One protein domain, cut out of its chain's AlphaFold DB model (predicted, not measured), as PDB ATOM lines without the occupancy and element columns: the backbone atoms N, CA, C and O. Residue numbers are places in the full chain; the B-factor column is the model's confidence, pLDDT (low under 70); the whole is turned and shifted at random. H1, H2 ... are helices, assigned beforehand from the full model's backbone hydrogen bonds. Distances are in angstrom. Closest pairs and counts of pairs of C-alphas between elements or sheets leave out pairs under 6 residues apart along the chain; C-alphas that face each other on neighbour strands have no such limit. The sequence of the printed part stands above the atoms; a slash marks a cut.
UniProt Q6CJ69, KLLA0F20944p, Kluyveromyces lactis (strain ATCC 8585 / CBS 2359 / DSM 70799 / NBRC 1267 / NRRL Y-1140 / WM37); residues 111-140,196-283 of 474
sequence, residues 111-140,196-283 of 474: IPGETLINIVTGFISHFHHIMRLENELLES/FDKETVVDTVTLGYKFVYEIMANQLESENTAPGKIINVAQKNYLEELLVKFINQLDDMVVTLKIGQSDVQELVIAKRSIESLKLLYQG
ATOM      1  N   ILE A 111     103.615 190.663 212.158       91.38
ATOM      2  CA  ILE A 111     104.142 191.962 211.719       91.38
ATOM      3  C   ILE A 111     104.614 191.867 210.252       91.38
ATOM      4  O   ILE A 111     105.439 191.010 209.925       91.38
ATOM      5  N   PRO A 112     104.148 192.750 209.343       92.19
ATOM      6  CA  PRO A 112     104.598 192.747 207.954       92.19
ATOM      7  C   PRO A 112     106.115 192.923 207.842       92.19
ATOM      8  O   PRO A 112     106.696 193.773 208.518       92.19
ATOM      9  N   GLY A 113     106.752 192.189 206.925       92.31
ATOM     10  CA  GLY A 113     108.217 192.188 206.809       92.31
ATOM     11  C   GLY A 113     108.853 193.566 206.569       92.31
ATOM     12  O   GLY A 113     109.963 193.806 207.029       92.31
ATOM     13  N   GLU A 114     108.167 194.493 205.891       94.38
ATOM     14  CA  GLU A 114     108.645 195.879 205.718       94.38
ATOM     15  C   GLU A 114     108.670 196.644 207.049       94.38
ATOM     16  O   GLU A 114     109.679 197.257 207.395       94.38
ATOM     17  N   THR A 115     107.581 196.562 207.816       94.69
ATOM     18  CA  THR A 115     107.471 197.173 209.144       94.69
ATOM     19  C   THR A 115     108.526 196.605 210.087       94.69
ATOM     20  O   THR A 115     109.214 197.367 210.763       94.69
ATOM     21  N   LEU A 116     108.712 195.281 210.072       94.69
ATOM     22  CA  LEU A 116     109.707 194.603 210.898       94.69
ATOM     23  C   LEU A 116     111.132 195.070 210.570       94.69
ATOM     24  O   LEU A 116     111.903 195.365 211.476       94.69
ATOM     25  N   ILE A 117     111.470 195.216 209.283       96.56
ATOM     26  CA  ILE A 117     112.768 195.759 208.857       96.56
ATOM     27  C   ILE A 117     112.981 197.172 209.403       96.56
ATOM     28  O   ILE A 117     114.034 197.438 209.981       96.56
ATOM     29  N   ASN A 118     111.989 198.057 209.262       95.88
ATOM     30  CA  ASN A 118     112.096 199.430 209.752       95.88
ATOM     31  C   ASN A 118     112.331 199.461 211.267       95.88
ATOM     32  O   ASN A 118     113.252 200.135 211.722       95.88
ATOM     33  N   ILE A 119     111.580 198.660 212.029       96.44
ATOM     34  CA  ILE A 119     111.727 198.552 213.485       96.44
ATOM     35  C   ILE A 119     113.113 198.038 213.869       96.44
ATOM     36  O   ILE A 119     113.766 198.653 214.703       96.44
ATOM     37  N   VAL A 120     113.606 196.965 213.242       97.62
ATOM     38  CA  VAL A 120     114.938 196.416 213.556       97.62
ATOM     39  C   VAL A 120     116.036 197.426 213.239       97.62
ATOM     40  O   VAL A 120     116.946 197.623 214.041       97.62
ATOM     41  N   THR A 121     115.954 198.105 212.093       97.12
ATOM     42  CA  THR A 121     116.947 199.130 211.737       97.12
ATOM     43  C   THR A 121     116.903 200.335 212.677       97.12
ATOM     44  O   THR A 121     117.959 200.814 213.088       97.12
ATOM     45  N   GLY A 122     115.703 200.781 213.066       96.81
ATOM     46  CA  GLY A 122     115.503 201.852 214.037       96.81
ATOM     47  C   GLY A 122     116.040 201.468 215.411       96.81
ATOM     48  O   GLY A 122     116.847 202.205 215.971       96.81
ATOM     49  N   PHE A 123     115.679 200.288 215.917       98.31
ATOM     50  CA  PHE A 123     116.170 199.765 217.189       98.31
ATOM     51  C   PHE A 123     117.697 199.718 217.218       98.31
ATOM     52  O   PHE A 123     118.296 200.313 218.103       98.31
ATOM     53  N   ILE A 124     118.341 199.082 216.231       98.12
ATOM     54  CA  ILE A 124     119.808 198.945 216.198       98.12
ATOM     55  C   ILE A 124     120.490 200.319 216.151       98.12
ATOM     56  O   ILE A 124     121.480 200.539 216.845       98.12
ATOM     57  N   SER A 125     119.944 201.264 215.378       96.75
ATOM     58  CA  SER A 125     120.479 202.628 215.309       96.75
ATOM     59  C   SER A 125     120.419 203.338 216.666       96.75
ATOM     60  O   SER A 125     121.418 203.902 217.114       96.75
ATOM     61  N   HIS A 126     119.267 203.302 217.341       97.19
ATOM     62  CA  HIS A 126     119.111 203.907 218.668       97.19
ATOM     63  C   HIS A 126     119.904 203.150 219.741       97.19
ATOM     64  O   HIS A 126     120.446 203.778 220.645       97.19
ATOM     65  N   PHE A 127     120.048 201.831 219.598       97.81
ATOM     66  CA  PHE A 127     120.863 200.982 220.459       97.81
ATOM     67  C   PHE A 127     122.337 201.390 220.407       97.81
ATOM     68  O   PHE A 127     122.974 201.606 221.432       97.81
ATOM     69  N   HIS A 128     122.901 201.572 219.211       95.81
ATOM     70  CA  HIS A 128     124.273 202.071 219.090       95.81
ATOM     71  C   HIS A 128     124.423 203.489 219.646       95.81
ATOM     72  O   HIS A 128     125.477 203.814 220.192       95.81
ATOM     73  N   HIS A 129     123.381 204.320 219.538       94.75
ATOM     74  CA  HIS A 129     123.398 205.660 220.113       94.75
ATOM     75  C   HIS A 129     123.455 205.624 221.647       94.75
ATOM     76  O   HIS A 129     124.342 206.257 222.219       94.75
ATOM     77  N   ILE A 130     122.578 204.856 222.303       94.44
ATOM     78  CA  ILE A 130     122.594 204.741 223.767       94.44
ATOM     79  C   ILE A 130     123.903 204.123 224.254       94.44
ATOM     80  O   ILE A 130     124.527 204.696 225.135       94.44
ATOM     81  N   MET A 131     124.403 203.064 223.609       93.00
ATOM     82  CA  MET A 131     125.666 202.437 224.013       93.00
ATOM     83  C   MET A 131     126.842 203.415 223.953       93.00
ATOM     84  O   MET A 131     127.759 203.331 224.766       93.00
ATOM     85  N   ARG A 132     126.852 204.353 222.998       92.00
ATOM     86  CA  ARG A 132     127.871 205.409 222.965       92.00
ATOM     87  C   ARG A 132     127.741 206.338 224.176       92.00
ATOM     88  O   ARG A 132     128.742 206.565 224.845       92.00
ATOM     89  N   LEU A 133     126.533 206.825 224.463       89.94
ATOM     90  CA  LEU A 133     126.277 207.717 225.601       89.94
ATOM     91  C   LEU A 133     126.607 207.045 226.939       89.94
ATOM     92  O   LEU A 133     127.261 207.639 227.785       89.94
ATOM     93  N   GLU A 134     126.198 205.792 227.123       89.00
ATOM     94  CA  GLU A 134     126.466 205.028 228.341       89.00
ATOM     95  C   GLU A 134     127.965 204.785 228.552       89.00
ATOM     96  O   GLU A 134     128.456 204.913 229.671       89.00
ATOM     97  N   ASN A 135     128.722 204.495 227.488       86.75
ATOM     98  CA  ASN A 135     130.177 204.363 227.591       86.75
ATOM     99  C   ASN A 135     130.849 205.700 227.948       86.75
ATOM    100  O   ASN A 135     131.722 205.723 228.813       86.75
ATOM    101  N   GLU A 136     130.421 206.813 227.342       87.12
ATOM    102  CA  GLU A 136     130.909 208.158 227.687       87.12
ATOM    103  C   GLU A 136     130.615 208.500 229.161       87.12
ATOM    104  O   GLU A 136     131.470 209.043 229.868       87.12
ATOM    105  N   LEU A 137     129.431 208.123 229.659       84.88
ATOM    106  CA  LEU A 137     129.050 208.294 231.060       84.88
ATOM    107  C   LEU A 137     129.895 207.419 231.992       84.88
ATOM    108  O   LEU A 137     130.399 207.935 232.991       84.88
ATOM    109  N   LEU A 138     130.116 206.141 231.667       82.19
ATOM    110  CA  LEU A 138     130.976 205.250 232.456       82.19
ATOM    111  C   LEU A 138     132.406 205.789 232.564       82.19
ATOM    112  O   LEU A 138     132.958 205.827 233.663       82.19
ATOM    113  N   GLU A 139     132.986 206.250 231.453       82.56
ATOM    114  CA  GLU A 139     134.321 206.858 231.446       82.56
ATOM    115  C   GLU A 139     134.367 208.119 232.319       82.56
ATOM    116  O   GLU A 139     135.316 208.312 233.080       82.56
ATOM    117  N   SER A 140     133.328 208.960 232.266       79.25
ATOM    118  CA  SER A 140     133.251 210.170 233.093       79.25
ATOM    119  C   SER A 140     133.168 209.862 234.595       79.25
ATOM    120  O   SER A 140     133.837 210.519 235.395       79.25
ATOM    121  N   PHE A 196     122.709 206.492 236.887       75.94
ATOM    122  CA  PHE A 196     123.397 205.684 235.890       75.94
ATOM    123  C   PHE A 196     124.515 204.874 236.554       75.94
ATOM    124  O   PHE A 196     125.352 205.431 237.269       75.94
ATOM    125  N   ASP A 197     124.538 203.570 236.301       77.94
ATOM    126  CA  ASP A 197     125.537 202.653 236.834       77.94
ATOM    127  C   ASP A 197     125.909 201.548 235.829       77.94
ATOM    128  O   ASP A 197     125.449 201.504 234.687       77.94
ATOM    129  N   LYS A 198     126.798 200.641 236.249       79.50
ATOM    130  CA  LYS A 198     127.224 199.509 235.410       79.50
ATOM    131  C   LYS A 198     126.090 198.516 235.145       79.50
ATOM    132  O   LYS A 198     126.147 197.831 234.127       79.50
ATOM    133  N   GLU A 199     125.092 198.436 236.024       83.81
ATOM    134  CA  GLU A 199     123.918 197.577 235.838       83.81
ATOM    135  C   GLU A 199     123.044 198.108 234.695       83.81
ATOM    136  O   GLU A 199     122.604 197.328 233.858       83.81
ATOM    137  N   THR A 200     122.943 199.431 234.544       86.94
ATOM    138  CA  THR A 200     122.227 200.082 233.434       86.94
ATOM    139  C   THR A 200     122.733 199.608 232.063       86.94
ATOM    140  O   THR A 200     121.952 199.244 231.188       86.94
ATOM    141  N   VAL A 201     124.055 199.518 231.884       88.50
ATOM    142  CA  VAL A 201     124.649 199.041 230.619       88.50
ATOM    143  C   VAL A 201     124.378 197.553 230.393       88.50
ATOM    144  O   VAL A 201     124.151 197.106 229.266       88.50
ATOM    145  N   VAL A 202     124.384 196.762 231.468       89.31
ATOM    146  CA  VAL A 202     124.021 195.340 231.419       89.31
ATOM    147  C   VAL A 202     122.558 195.172 231.008       89.31
ATOM    148  O   VAL A 202     122.264 194.309 230.175       89.31
ATOM    149  N   ASP A 203     121.660 196.000 231.532       90.62
ATOM    150  CA  ASP A 203     120.240 196.007 231.184       90.62
ATOM    151  C   ASP A 203     120.033 196.385 229.718       90.62
ATOM    152  O   ASP A 203     119.300 195.695 229.004       90.62
ATOM    153  N   THR A 204     120.751 197.398 229.224       93.88
ATOM    154  CA  THR A 204     120.744 197.783 227.807       93.88
ATOM    155  C   THR A 204     121.194 196.621 226.922       93.88
ATOM    156  O   THR A 204     120.472 196.225 226.005       93.88
ATOM    157  N   VAL A 205     122.328 195.977 227.218       94.19
ATOM    158  CA  VAL A 205     122.803 194.811 226.446       94.19
ATOM    159  C   VAL A 205     121.818 193.636 226.522       94.19
ATOM    160  O   VAL A 205     121.555 192.979 225.510       94.19
ATOM    161  N   THR A 206     121.230 193.385 227.692       94.25
ATOM    162  CA  THR A 206     120.219 192.338 227.896       94.25
ATOM    163  C   THR A 206     118.968 192.609 227.064       94.25
ATOM    164  O   THR A 206     118.473 191.695 226.401       94.25
ATOM    165  N   LEU A 207     118.497 193.858 227.021       96.06
ATOM    166  CA  LEU A 207     117.401 194.296 226.159       96.06
ATOM    167  C   LEU A 207     117.729 194.069 224.677       96.06
ATOM    168  O   LEU A 207     116.868 193.626 223.925       96.06
ATOM    169  N   GLY A 208     118.983 194.285 224.267       97.56
ATOM    170  CA  GLY A 208     119.458 193.963 222.918       97.56
ATOM    171  C   GLY A 208     119.271 192.486 222.552       97.56
ATOM    172  O   GLY A 208     118.733 192.178 221.488       97.56
ATOM    173  N   TYR A 209     119.649 191.558 223.440       97.31
ATOM    174  CA  TYR A 209     119.419 190.125 223.213       97.31
ATOM    175  C   TYR A 209     117.932 189.751 223.271       97.31
ATOM    176  O   TYR A 209     117.479 188.977 222.428       97.31
ATOM    177  N   LYS A 210     117.157 190.302 224.214       96.12
ATOM    178  CA  LYS A 210     115.701 190.081 224.274       96.12
ATOM    179  C   LYS A 210     115.031 190.527 222.970       96.12
ATOM    180  O   LYS A 210     114.300 189.752 222.371       96.12
ATOM    181  N   PHE A 211     115.390 191.697 222.444       97.81
ATOM    182  CA  PHE A 211     114.885 192.175 221.158       97.81
ATOM    183  C   PHE A 211     115.229 191.225 220.001       97.81
ATOM    184  O   PHE A 211     114.368 190.909 219.184       97.81
ATOM    185  N   VAL A 212     116.465 190.714 219.934       97.81
ATOM    186  CA  VAL A 212     116.842 189.700 218.931       97.81
ATOM    187  C   VAL A 212     115.955 188.458 219.035       97.81
ATOM    188  O   VAL A 212     115.488 187.964 218.007       97.81
ATOM    189  N   TYR A 213     115.721 187.962 220.253       96.06
ATOM    190  CA  TYR A 213     114.825 186.834 220.497       96.06
ATOM    191  C   TYR A 213     113.413 187.121 219.966       96.06
ATOM    192  O   TYR A 213     112.908 186.320 219.181       96.06
ATOM    193  N   GLU A 214     112.834 188.283 220.279       95.50
ATOM    194  CA  GLU A 214     111.482 188.657 219.838       95.50
ATOM    195  C   GLU A 214     111.344 188.732 218.310       95.50
ATOM    196  O   GLU A 214     110.343 188.289 217.736       95.50
ATOM    197  N   ILE A 215     112.366 189.236 217.610       96.06
ATOM    198  CA  ILE A 215     112.366 189.259 216.140       96.06
ATOM    199  C   ILE A 215     112.438 187.838 215.580       96.06
ATOM    200  O   ILE A 215     111.685 187.493 214.666       96.06
ATOM    201  N   MET A 216     113.327 187.002 216.123       94.94
ATOM    202  CA  MET A 216     113.461 185.609 215.691       94.94
ATOM    203  C   MET A 216     112.182 184.806 215.955       94.94
ATOM    204  O   MET A 216     111.801 183.990 215.112       94.94
ATOM    205  N   ALA A 217     111.515 185.051 217.082       93.06
ATOM    206  CA  ALA A 217     110.223 184.481 217.443       93.06
ATOM    207  C   ALA A 217     109.132 184.875 216.434       93.06
ATOM    208  O   ALA A 217     108.499 184.002 215.838       93.06
ATOM    209  N   ASN A 218     108.991 186.173 216.151       92.38
ATOM    210  CA  ASN A 218     108.032 186.704 215.176       92.38
ATOM    211  C   ASN A 218     108.245 186.143 213.762       92.38
ATOM    212  O   ASN A 218     107.289 185.842 213.039       92.38
ATOM    213  N   GLN A 219     109.505 185.995 213.346       92.00
ATOM    214  CA  GLN A 219     109.845 185.382 212.064       92.00
ATOM    215  C   GLN A 219     109.409 183.910 212.004       92.00
ATOM    216  O   GLN A 219     108.891 183.472 210.971       92.00
ATOM    217  N   LEU A 220     109.568 183.161 213.099       91.38
ATOM    218  CA  LEU A 220     109.199 181.750 213.169       91.38
ATOM    219  C   LEU A 220     107.677 181.583 213.201       91.38
ATOM    220  O   LEU A 220     107.127 180.758 212.473       91.38
ATOM    221  N   GLU A 221     106.977 182.414 213.971       90.00
ATOM    222  CA  GLU A 221     105.512 182.451 213.999       90.00
ATOM    223  C   GLU A 221     104.923 182.812 212.627       90.00
ATOM    224  O   GLU A 221     103.978 182.169 212.163       90.00
ATOM    225  N   SER A 222     105.519 183.788 211.937       90.19
ATOM    226  CA  SER A 222     105.116 184.179 210.581       90.19
ATOM    227  C   SER A 222     105.275 183.029 209.581       90.19
ATOM    228  O   SER A 222     104.411 182.831 208.721       90.19
ATOM    229  N   GLU A 223     106.358 182.254 209.696       89.12
ATOM    230  CA  GLU A 223     106.585 181.052 208.886       89.12
ATOM    231  C   GLU A 223     105.546 179.968 209.201       89.12
ATOM    232  O   GLU A 223     104.986 179.379 208.282       89.12
ATOM    233  N   ASN A 224     105.221 179.750 210.477       87.88
ATOM    234  CA  ASN A 224     104.236 178.750 210.895       87.88
ATOM    235  C   ASN A 224     102.800 179.124 210.480       87.88
ATOM    236  O   ASN A 224     102.006 178.252 210.124       87.88
ATOM    237  N   THR A 225     102.463 180.415 210.493       87.75
ATOM    238  CA  THR A 225     101.108 180.910 210.203       87.75
ATOM    239  C   THR A 225     100.849 181.043 208.705       87.75
ATOM    240  O   THR A 225      99.816 180.596 208.194       87.75
ATOM    241  N   ALA A 226     101.763 181.682 207.971       87.62
ATOM    242  CA  ALA A 226     101.582 181.961 206.551       87.62
ATOM    243  C   ALA A 226     102.936 182.033 205.811       87.62
ATOM    244  O   ALA A 226     103.384 183.136 205.459       87.62
ATOM    245  N   PRO A 227     103.541 180.865 205.497       86.25
ATOM    246  CA  PRO A 227     104.857 180.762 204.867       86.25
ATOM    247  C   PRO A 227     105.011 181.692 203.659       86.25
ATOM    248  O   PRO A 227     104.228 181.631 202.702       86.25
ATOM    249  N   GLY A 228     106.005 182.579 203.706       85.44
ATOM    250  CA  GLY A 228     106.344 183.500 202.617       85.44
ATOM    251  C   GLY A 228     105.317 184.599 202.300       85.44
ATOM    252  O   GLY A 228     105.545 185.359 201.356       85.44
ATOM    253  N   LYS A 229     104.191 184.696 203.030       89.56
ATOM    254  CA  LYS A 229     103.145 185.712 202.791       89.56
ATOM    255  C   LYS A 229     103.310 186.960 203.653       89.56
ATOM    256  O   LYS A 229     103.089 188.055 203.148       89.56
ATOM    257  N   ILE A 230     103.657 186.789 204.929       91.00
ATOM    258  CA  ILE A 230     103.843 187.898 205.883       91.00
ATOM    259  C   ILE A 230     105.249 188.489 205.729       91.00
ATOM    260  O   ILE A 230     105.418 189.698 205.572       91.00
ATOM    261  N   ILE A 231     106.249 187.604 205.706       92.06
ATOM    262  CA  ILE A 231     107.657 187.925 205.479       92.06
ATOM    263  C   ILE A 231     108.112 187.114 204.270       92.06
ATOM    264  O   ILE A 231     108.036 185.885 204.270       92.06
ATOM    265  N   ASN A 232     108.555 187.791 203.213       93.25
ATOM    266  CA  ASN A 232     109.061 187.101 202.028       93.25
ATOM    267  C   ASN A 232     110.524 186.654 202.215       93.25
ATOM    268  O   ASN A 232     111.231 187.133 203.098       93.25
ATOM    269  N   VAL A 233     111.001 185.762 201.342       93.25
ATOM    270  CA  VAL A 233     112.355 185.180 201.433       93.25
ATOM    271  C   VAL A 233     113.461 186.242 201.431       93.25
ATOM    272  O   VAL A 233     114.436 186.109 202.163       93.25
ATOM    273  N   ALA A 234     113.327 187.313 200.642       94.62
ATOM    274  CA  ALA A 234     114.342 188.364 200.590       94.62
ATOM    275  C   ALA A 234     114.397 189.167 201.901       94.62
ATOM    276  O   ALA A 234     115.482 189.445 202.402       94.62
ATOM    277  N   GLN A 235     113.233 189.491 202.470       95.31
ATOM    278  CA  GLN A 235     113.125 190.161 203.770       95.31
ATOM    279  C   GLN A 235     113.667 189.279 204.895       95.31
ATOM    280  O   GLN A 235     114.419 189.763 205.735       95.31
ATOM    281  N   LYS A 236     113.339 187.982 204.878       93.25
ATOM    282  CA  LYS A 236     113.847 186.997 205.836       93.25
ATOM    283  C   LYS A 236     115.375 186.938 205.819       93.25
ATOM    284  O   LYS A 236     115.988 187.159 206.854       93.25
ATOM    285  N   ASN A 237     115.977 186.753 204.641       94.06
ATOM    286  CA  ASN A 237     117.434 186.701 204.495       94.06
ATOM    287  C   ASN A 237     118.113 187.999 204.964       94.06
ATOM    288  O   ASN A 237     119.164 187.955 205.596       94.06
ATOM    289  N   TYR A 238     117.516 189.157 204.659       96.38
ATOM    290  CA  TYR A 238     118.034 190.451 205.105       96.38
ATOM    291  C   TYR A 238     118.006 190.583 206.633       96.38
ATOM    292  O   TYR A 238     118.998 190.985 207.237       96.38
ATOM    293  N   LEU A 239     116.882 190.222 207.258       95.50
ATOM    294  CA  LEU A 239     116.730 190.237 208.711       95.50
ATOM    295  C   LEU A 239     117.698 189.257 209.382       95.50
ATOM    296  O   LEU A 239     118.365 189.640 210.334       95.50
ATOM    297  N   GLU A 240     117.840 188.036 208.863       94.31
ATOM    298  CA  GLU A 240     118.803 187.051 209.375       94.31
ATOM    299  C   GLU A 240     120.242 187.591 209.335       94.31
ATOM    300  O   GLU A 240     120.959 187.516 210.333       94.31
ATOM    301  N   GLU A 241     120.665 188.197 208.219       96.06
ATOM    302  CA  GLU A 241     121.994 188.810 208.110       96.06
ATOM    303  C   GLU A 241     122.180 189.954 209.119       96.06
ATOM    304  O   GLU A 241     123.240 190.079 209.743       96.06
ATOM    305  N   LEU A 242     121.154 190.791 209.287       96.75
ATOM    306  CA  LEU A 242     121.176 191.926 210.204       96.75
ATOM    307  C   LEU A 242     121.257 191.471 211.668       96.75
ATOM    308  O   LEU A 242     122.097 191.975 212.414       96.75
ATOM    309  N   LEU A 243     120.456 190.478 212.059       96.75
ATOM    310  CA  LEU A 243     120.453 189.913 213.408       96.75
ATOM    311  C   LEU A 243     121.771 189.210 213.729       96.75
ATOM    312  O   LEU A 243     122.303 189.409 214.813       96.75
ATOM    313  N   VAL A 244     122.350 188.445 212.797       96.25
ATOM    314  CA  VAL A 244     123.660 187.806 213.014       96.25
ATOM    315  C   VAL A 244     124.746 188.850 213.272       96.25
ATOM    316  O   VAL A 244     125.549 188.692 214.192       96.25
ATOM    317  N   LYS A 245     124.770 189.942 212.497       97.38
ATOM    318  CA  LYS A 245     125.712 191.047 212.737       97.38
ATOM    319  C   LYS A 245     125.486 191.687 214.101       97.38
ATOM    320  O   LYS A 245     126.460 191.956 214.797       97.38
ATOM    321  N   PHE A 246     124.231 191.910 214.479       97.88
ATOM    322  CA  PHE A 246     123.896 192.536 215.751       97.88
ATOM    323  C   PHE A 246     124.233 191.638 216.951       97.88
ATOM    324  O   PHE A 246     124.852 192.109 217.895       97.88
ATOM    325  N   ILE A 247     123.958 190.331 216.879       97.38
ATOM    326  CA  ILE A 247     124.366 189.350 217.900       97.38
ATOM    327  C   ILE A 247     125.882 189.386 218.111       97.38
ATOM    328  O   ILE A 247     126.327 189.452 219.252       97.38
ATOM    329  N   ASN A 248     126.674 189.403 217.032       96.69
ATOM    330  CA  ASN A 248     128.133 189.481 217.151       96.69
ATOM    331  C   ASN A 248     128.580 190.781 217.842       96.69
ATOM    332  O   ASN A 248     129.486 190.754 218.666       96.69
ATOM    333  N   GLN A 249     127.921 191.909 217.551       95.88
ATOM    334  CA  GLN A 249     128.195 193.178 218.234       95.88
ATOM    335  C   GLN A 249     127.855 193.107 219.729       95.88
ATOM    336  O   GLN A 249     128.630 193.594 220.547       95.88
ATOM    337  N   LEU A 250     126.732 192.481 220.092       95.25
ATOM    338  CA  LEU A 250     126.356 192.265 221.491       95.25
ATOM    339  C   LEU A 250     127.363 191.349 222.203       95.25
ATOM    340  O   LEU A 250     127.780 191.648 223.320       95.25
ATOM    341  N   ASP A 251     127.805 190.269 221.554       93.88
ATOM    342  CA  ASP A 251     128.829 189.370 222.096       93.88
ATOM    343  C   ASP A 251     130.154 190.110 222.344       93.88
ATOM    344  O   ASP A 251     130.745 189.968 223.419       93.88
ATOM    345  N   ASP A 252     130.588 190.950 221.399       92.06
ATOM    346  CA  ASP A 252     131.780 191.791 221.546       92.06
ATOM    347  C   ASP A 252     131.640 192.776 222.723       92.06
ATOM    348  O   ASP A 252     132.591 192.972 223.489       92.06
ATOM    349  N   MET A 253     130.453 193.364 222.922       90.25
ATOM    350  CA  MET A 253     130.162 194.253 224.056       90.25
ATOM    351  C   MET A 253     130.230 193.511 225.393       90.25
ATOM    352  O   MET A 253     130.894 193.986 226.313       90.25
ATOM    353  N   VAL A 254     129.623 192.324 225.494       88.81
ATOM    354  CA  VAL A 254     129.669 191.487 226.708       88.81
ATOM    355  C   VAL A 254     131.112 191.165 227.102       88.81
ATOM    356  O   VAL A 254     131.476 191.265 228.278       88.81
ATOM    357  N   VAL A 255     131.953 190.816 226.123       87.38
ATOM    358  CA  VAL A 255     133.380 190.538 226.348       87.38
ATOM    359  C   VAL A 255     134.130 191.799 226.785       87.38
ATOM    360  O   VAL A 255     134.919 191.747 227.730       87.38
ATOM    361  N   THR A 256     133.878 192.931 226.127       84.75
ATOM    362  CA  THR A 256     134.568 194.206 226.389       84.75
ATOM    363  C   THR A 256     134.247 194.754 227.778       84.75
ATOM    364  O   THR A 256     135.155 195.150 228.510       84.75
ATOM    365  N   LEU A 257     132.975 194.704 228.174       78.94
ATOM    366  CA  LEU A 257     132.484 195.170 229.472       78.94
ATOM    367  C   LEU A 257     132.822 194.211 230.626       78.94
ATOM    368  O   LEU A 257     132.585 194.540 231.785       78.94
ATOM    369  N   LYS A 258     133.407 193.039 230.329       78.62
ATOM    370  CA  LYS A 258     133.757 191.991 231.306       78.62
ATOM    371  C   LYS A 258     132.570 191.584 232.187       78.62
ATOM    372  O   LYS A 258     132.741 191.336 233.380       78.62
ATOM    373  N   ILE A 259     131.381 191.501 231.595       72.56
ATOM    374  CA  ILE A 259     130.162 191.108 232.304       72.56
ATOM    375  C   ILE A 259     130.326 189.654 232.778       72.56
ATOM    376  O   ILE A 259     130.484 188.734 231.969       72.56
ATOM    377  N   GLY A 260     130.353 189.444 234.097       60.53
ATOM    378  CA  GLY A 260     130.511 188.124 234.708       60.53
ATOM    379  C   GLY A 260     129.270 187.247 234.513       60.53
ATOM    380  O   GLY A 260     128.143 187.712 234.647       60.53
ATOM    381  N   GLN A 261     129.456 185.948 234.237       56.41
ATOM    382  CA  GLN A 261     128.334 185.010 234.036       56.41
ATOM    383  C   GLN A 261     127.482 184.769 235.294       56.41
ATOM    384  O   GLN A 261     126.345 184.321 235.170       56.41
ATOM    385  N   SER A 262     128.015 185.023 236.494       49.75
ATOM    386  CA  SER A 262     127.282 184.864 237.759       49.75
ATOM    387  C   SER A 262     126.344 186.024 238.075       49.75
ATOM    388  O   SER A 262     125.465 185.856 238.915       49.75
ATOM    389  N   ASP A 263     126.534 187.169 237.417       55.22
ATOM    390  CA  ASP A 263     125.943 188.433 237.853       55.22
ATOM    391  C   ASP A 263     124.704 188.808 237.022       55.22
ATOM    392  O   ASP A 263     123.982 189.725 237.387       55.22
ATOM    393  N   VAL A 264     124.412 188.080 235.930       77.44
ATOM    394  CA  VAL A 264     123.339 188.447 234.987       77.44
ATOM    395  C   VAL A 264     122.568 187.225 234.473       77.44
ATOM    396  O   VAL A 264     122.726 186.778 233.333       77.44
ATOM    397  N   GLN A 265     121.714 186.655 235.326       85.88
ATOM    398  CA  GLN A 265     120.880 185.493 234.984       85.88
ATOM    399  C   GLN A 265     119.999 185.757 233.750       85.88
ATOM    400  O   GLN A 265     119.892 184.892 232.880       85.88
ATOM    401  N   GLU A 266     119.426 186.958 233.625       88.56
ATOM    402  CA  GLU A 266     118.561 187.322 232.495       88.56
ATOM    403  C   GLU A 266     119.295 187.315 231.150       88.56
ATOM    404  O   GLU A 266     118.777 186.791 230.164       88.56
ATOM    405  N   LEU A 267     120.527 187.826 231.112       89.81
ATOM    406  CA  LEU A 267     121.374 187.806 229.921       89.81
ATOM    407  C   LEU A 267     121.684 186.370 229.488       89.81
ATOM    408  O   LEU A 267     121.614 186.040 228.303       89.81
ATOM    409  N   VAL A 268     122.006 185.494 230.446       89.62
ATOM    410  CA  VAL A 268     122.273 184.073 230.174       89.62
ATOM    411  C   VAL A 268     121.031 183.385 229.608       89.62
ATOM    412  O   VAL A 268     121.145 182.626 228.641       89.62
ATOM    413  N   ILE A 269     119.854 183.667 230.174       91.88
ATOM    414  CA  ILE A 269     118.576 183.148 229.676       91.88
ATOM    415  C   ILE A 269     118.335 183.636 228.246       91.88
ATOM    416  O   ILE A 269     118.151 182.799 227.365       91.88
ATOM    417  N   ALA A 270     118.438 184.941 227.980       93.19
ATOM    418  CA  ALA A 270     118.207 185.513 226.653       93.19
ATOM    419  C   ALA A 270     119.121 184.890 225.581       93.19
ATOM    420  O   ALA A 270     118.653 184.466 224.521       93.19
ATOM    421  N   LYS A 271     120.419 184.733 225.877       92.75
ATOM    422  CA  LYS A 271     121.373 184.073 224.969       92.75
ATOM    423  C   LYS A 271     121.006 182.612 224.709       92.75
ATOM    424  O   LYS A 271     121.023 182.173 223.559       92.75
ATOM    425  N   ARG A 272     120.647 181.853 225.751       92.50
ATOM    426  CA  ARG A 272     120.217 180.452 225.597       92.50
ATOM    427  C   ARG A 272     118.942 180.347 224.761       92.50
ATOM    428  O   ARG A 272     118.818 179.415 223.961       92.50
ATOM    429  N   SER A 273     118.006 181.271 224.936       94.44
ATOM    430  CA  SER A 273     116.746 181.275 224.196       94.44
ATOM    431  C   SER A 273     116.976 181.541 222.711       94.44
ATOM    432  O   SER A 273     116.438 180.807 221.885       94.44
ATOM    433  N   ILE A 274     117.882 182.457 222.353       95.25
ATOM    434  CA  ILE A 274     118.326 182.652 220.960       95.25
ATOM    435  C   ILE A 274     118.938 181.372 220.377       95.25
ATOM    436  O   ILE A 274     118.572 180.964 219.275       95.25
ATOM    437  N   GLU A 275     119.842 180.702 221.100       93.50
ATOM    438  CA  GLU A 275     120.427 179.435 220.631       93.50
ATOM    439  C   GLU A 275     119.366 178.341 220.452       93.50
ATOM    440  O   GLU A 275     119.398 177.585 219.482       93.50
ATOM    441  N   SER A 276     118.372 178.293 221.339       94.38
ATOM    442  CA  SER A 276     117.264 177.341 221.237       94.38
ATOM    443  C   SER A 276     116.366 177.644 220.032       94.38
ATOM    444  O   SER A 276     115.993 176.720 219.310       94.38
ATOM    445  N   LEU A 277     116.093 178.922 219.736       93.62
ATOM    446  CA  LEU A 277     115.381 179.324 218.517       93.62
ATOM    447  C   LEU A 277     116.148 178.931 217.248       93.62
ATOM    448  O   LEU A 277     115.536 178.449 216.296       93.62
ATOM    449  N   LYS A 278     117.483 179.064 217.219       92.94
ATOM    450  CA  LYS A 278     118.297 178.602 216.075       92.94
ATOM    451  C   LYS A 278     118.092 177.108 215.798       92.94
ATOM    452  O   LYS A 278     118.014 176.716 214.635       92.94
ATOM    453  N   LEU A 279     117.966 176.284 216.840       93.38
ATOM    454  CA  LEU A 279     117.692 174.848 216.701       93.38
ATOM    455  C   LEU A 279     116.268 174.571 216.194       93.38
ATOM    456  O   LEU A 279     116.082 173.663 215.381       93.38
ATOM    457  N   LEU A 280     115.282 175.384 216.597       92.19
ATOM    458  CA  LEU A 280     113.927 175.322 216.034       92.19
ATOM    459  C   LEU A 280     113.930 175.618 214.530       92.19
ATOM    460  O   LEU A 280     113.354 174.849 213.763       92.19
ATOM    461  N   TYR A 281     114.644 176.659 214.093       88.81
ATOM    462  CA  TYR A 281     114.809 176.982 212.669       88.81
ATOM    463  C   TYR A 281     115.456 175.856 211.861       88.81
ATOM    464  O   TYR A 281     115.116 175.644 210.698       88.81
ATOM    465  N   GLN A 282     116.396 175.132 212.469       89.81
ATOM    466  CA  GLN A 282     117.066 173.993 211.843       89.81
ATOM    467  C   GLN A 282     116.186 172.734 211.797       89.81
ATOM    468  O   GLN A 282     116.508 171.797 211.067       89.81
ATOM    469  N   GLY A 283     115.084 172.701 212.554       88.25
ATOM    470  CA  GLY A 283     114.198 171.546 212.645       88.25
ATOM    471  C   GLY A 283     114.797 170.365 213.417       88.25
ATOM    472  O   GLY A 283     114.348 169.232 213.231       88.25
TER     473      GLY A 283
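This is residues 111 to 140 and 196 to 283 of the 474 residues of the protein "KLLA0F20944p" of Kluyveromyces lactis (strain ATCC 8585 / CBS 2359 / DSM 70799 / NBRC 1267 / NRRL Y-1140 / WM37) (UniProt Q6CJ69). Three long helices, H1, H2 and H3, stand side by side in an up-and-down bundle, each running against the one before it, and a shorter fourth, H4, packs along H2 on the side away from H1. H2 is in the middle and touches the other three. The printed part has 118 residues with four named helices, H1 to H4 in chain order, and no named strand; the class is all helix. The whole is compact, with a radius of gyration of the C-alphas of 15.3 A, and its outline is elongated, 49 by 27 by 18 A.

Find C-alpha 113 at (108.217, 192.188, 206.809); from there H1 runs 40.5 A to residue 140. Beyond the cut, H2, residues 198 to 225, runs 40.8 A. H3, residues 233 to 256, runs 34.6 A. H4, residues 265 to 282, runs 26.1 A and ends with C-alpha 282 at (117.066, 173.993, 211.843).

Start at the hub, H2. It touches H1 at a shallow tilt of 10 degrees, opposite ways; their closest C-alphas, of Glu 134 and Val 201, are 6.7 A apart. H2 and H3 form a helical hairpin at a shallow tilt of 21 degrees, closest at the C-alphas of Val 212 and Leu 243, 6.6 A. H4 touches H2, the same way at a shallow tilt of 23 degrees; look at the closest C-alphas, of Thr 206 and Leu 267, 5.1 A apart. H1 touches H3 with residues 113 to 124 alone, closest at the C-alphas of Gly 113 and Gln 235, 6.1 A. H4 is apart from H1 and H3. In H1, H2, H3 and H4 every O i to N i+4 pair is within hydrogen-bond range.

The two C-alphas farthest apart, of Ser 140 and Ala 226, are 50.0 A from each other. Residues 141 to 195 are not printed; C-alphas 140 and 196 are 11.2 A apart across this cut. The links H2 to H3 and H3 to H4 are short. Look at residues 260 to 263 for pLDDT under 70; the mean of the printed part is 90.4.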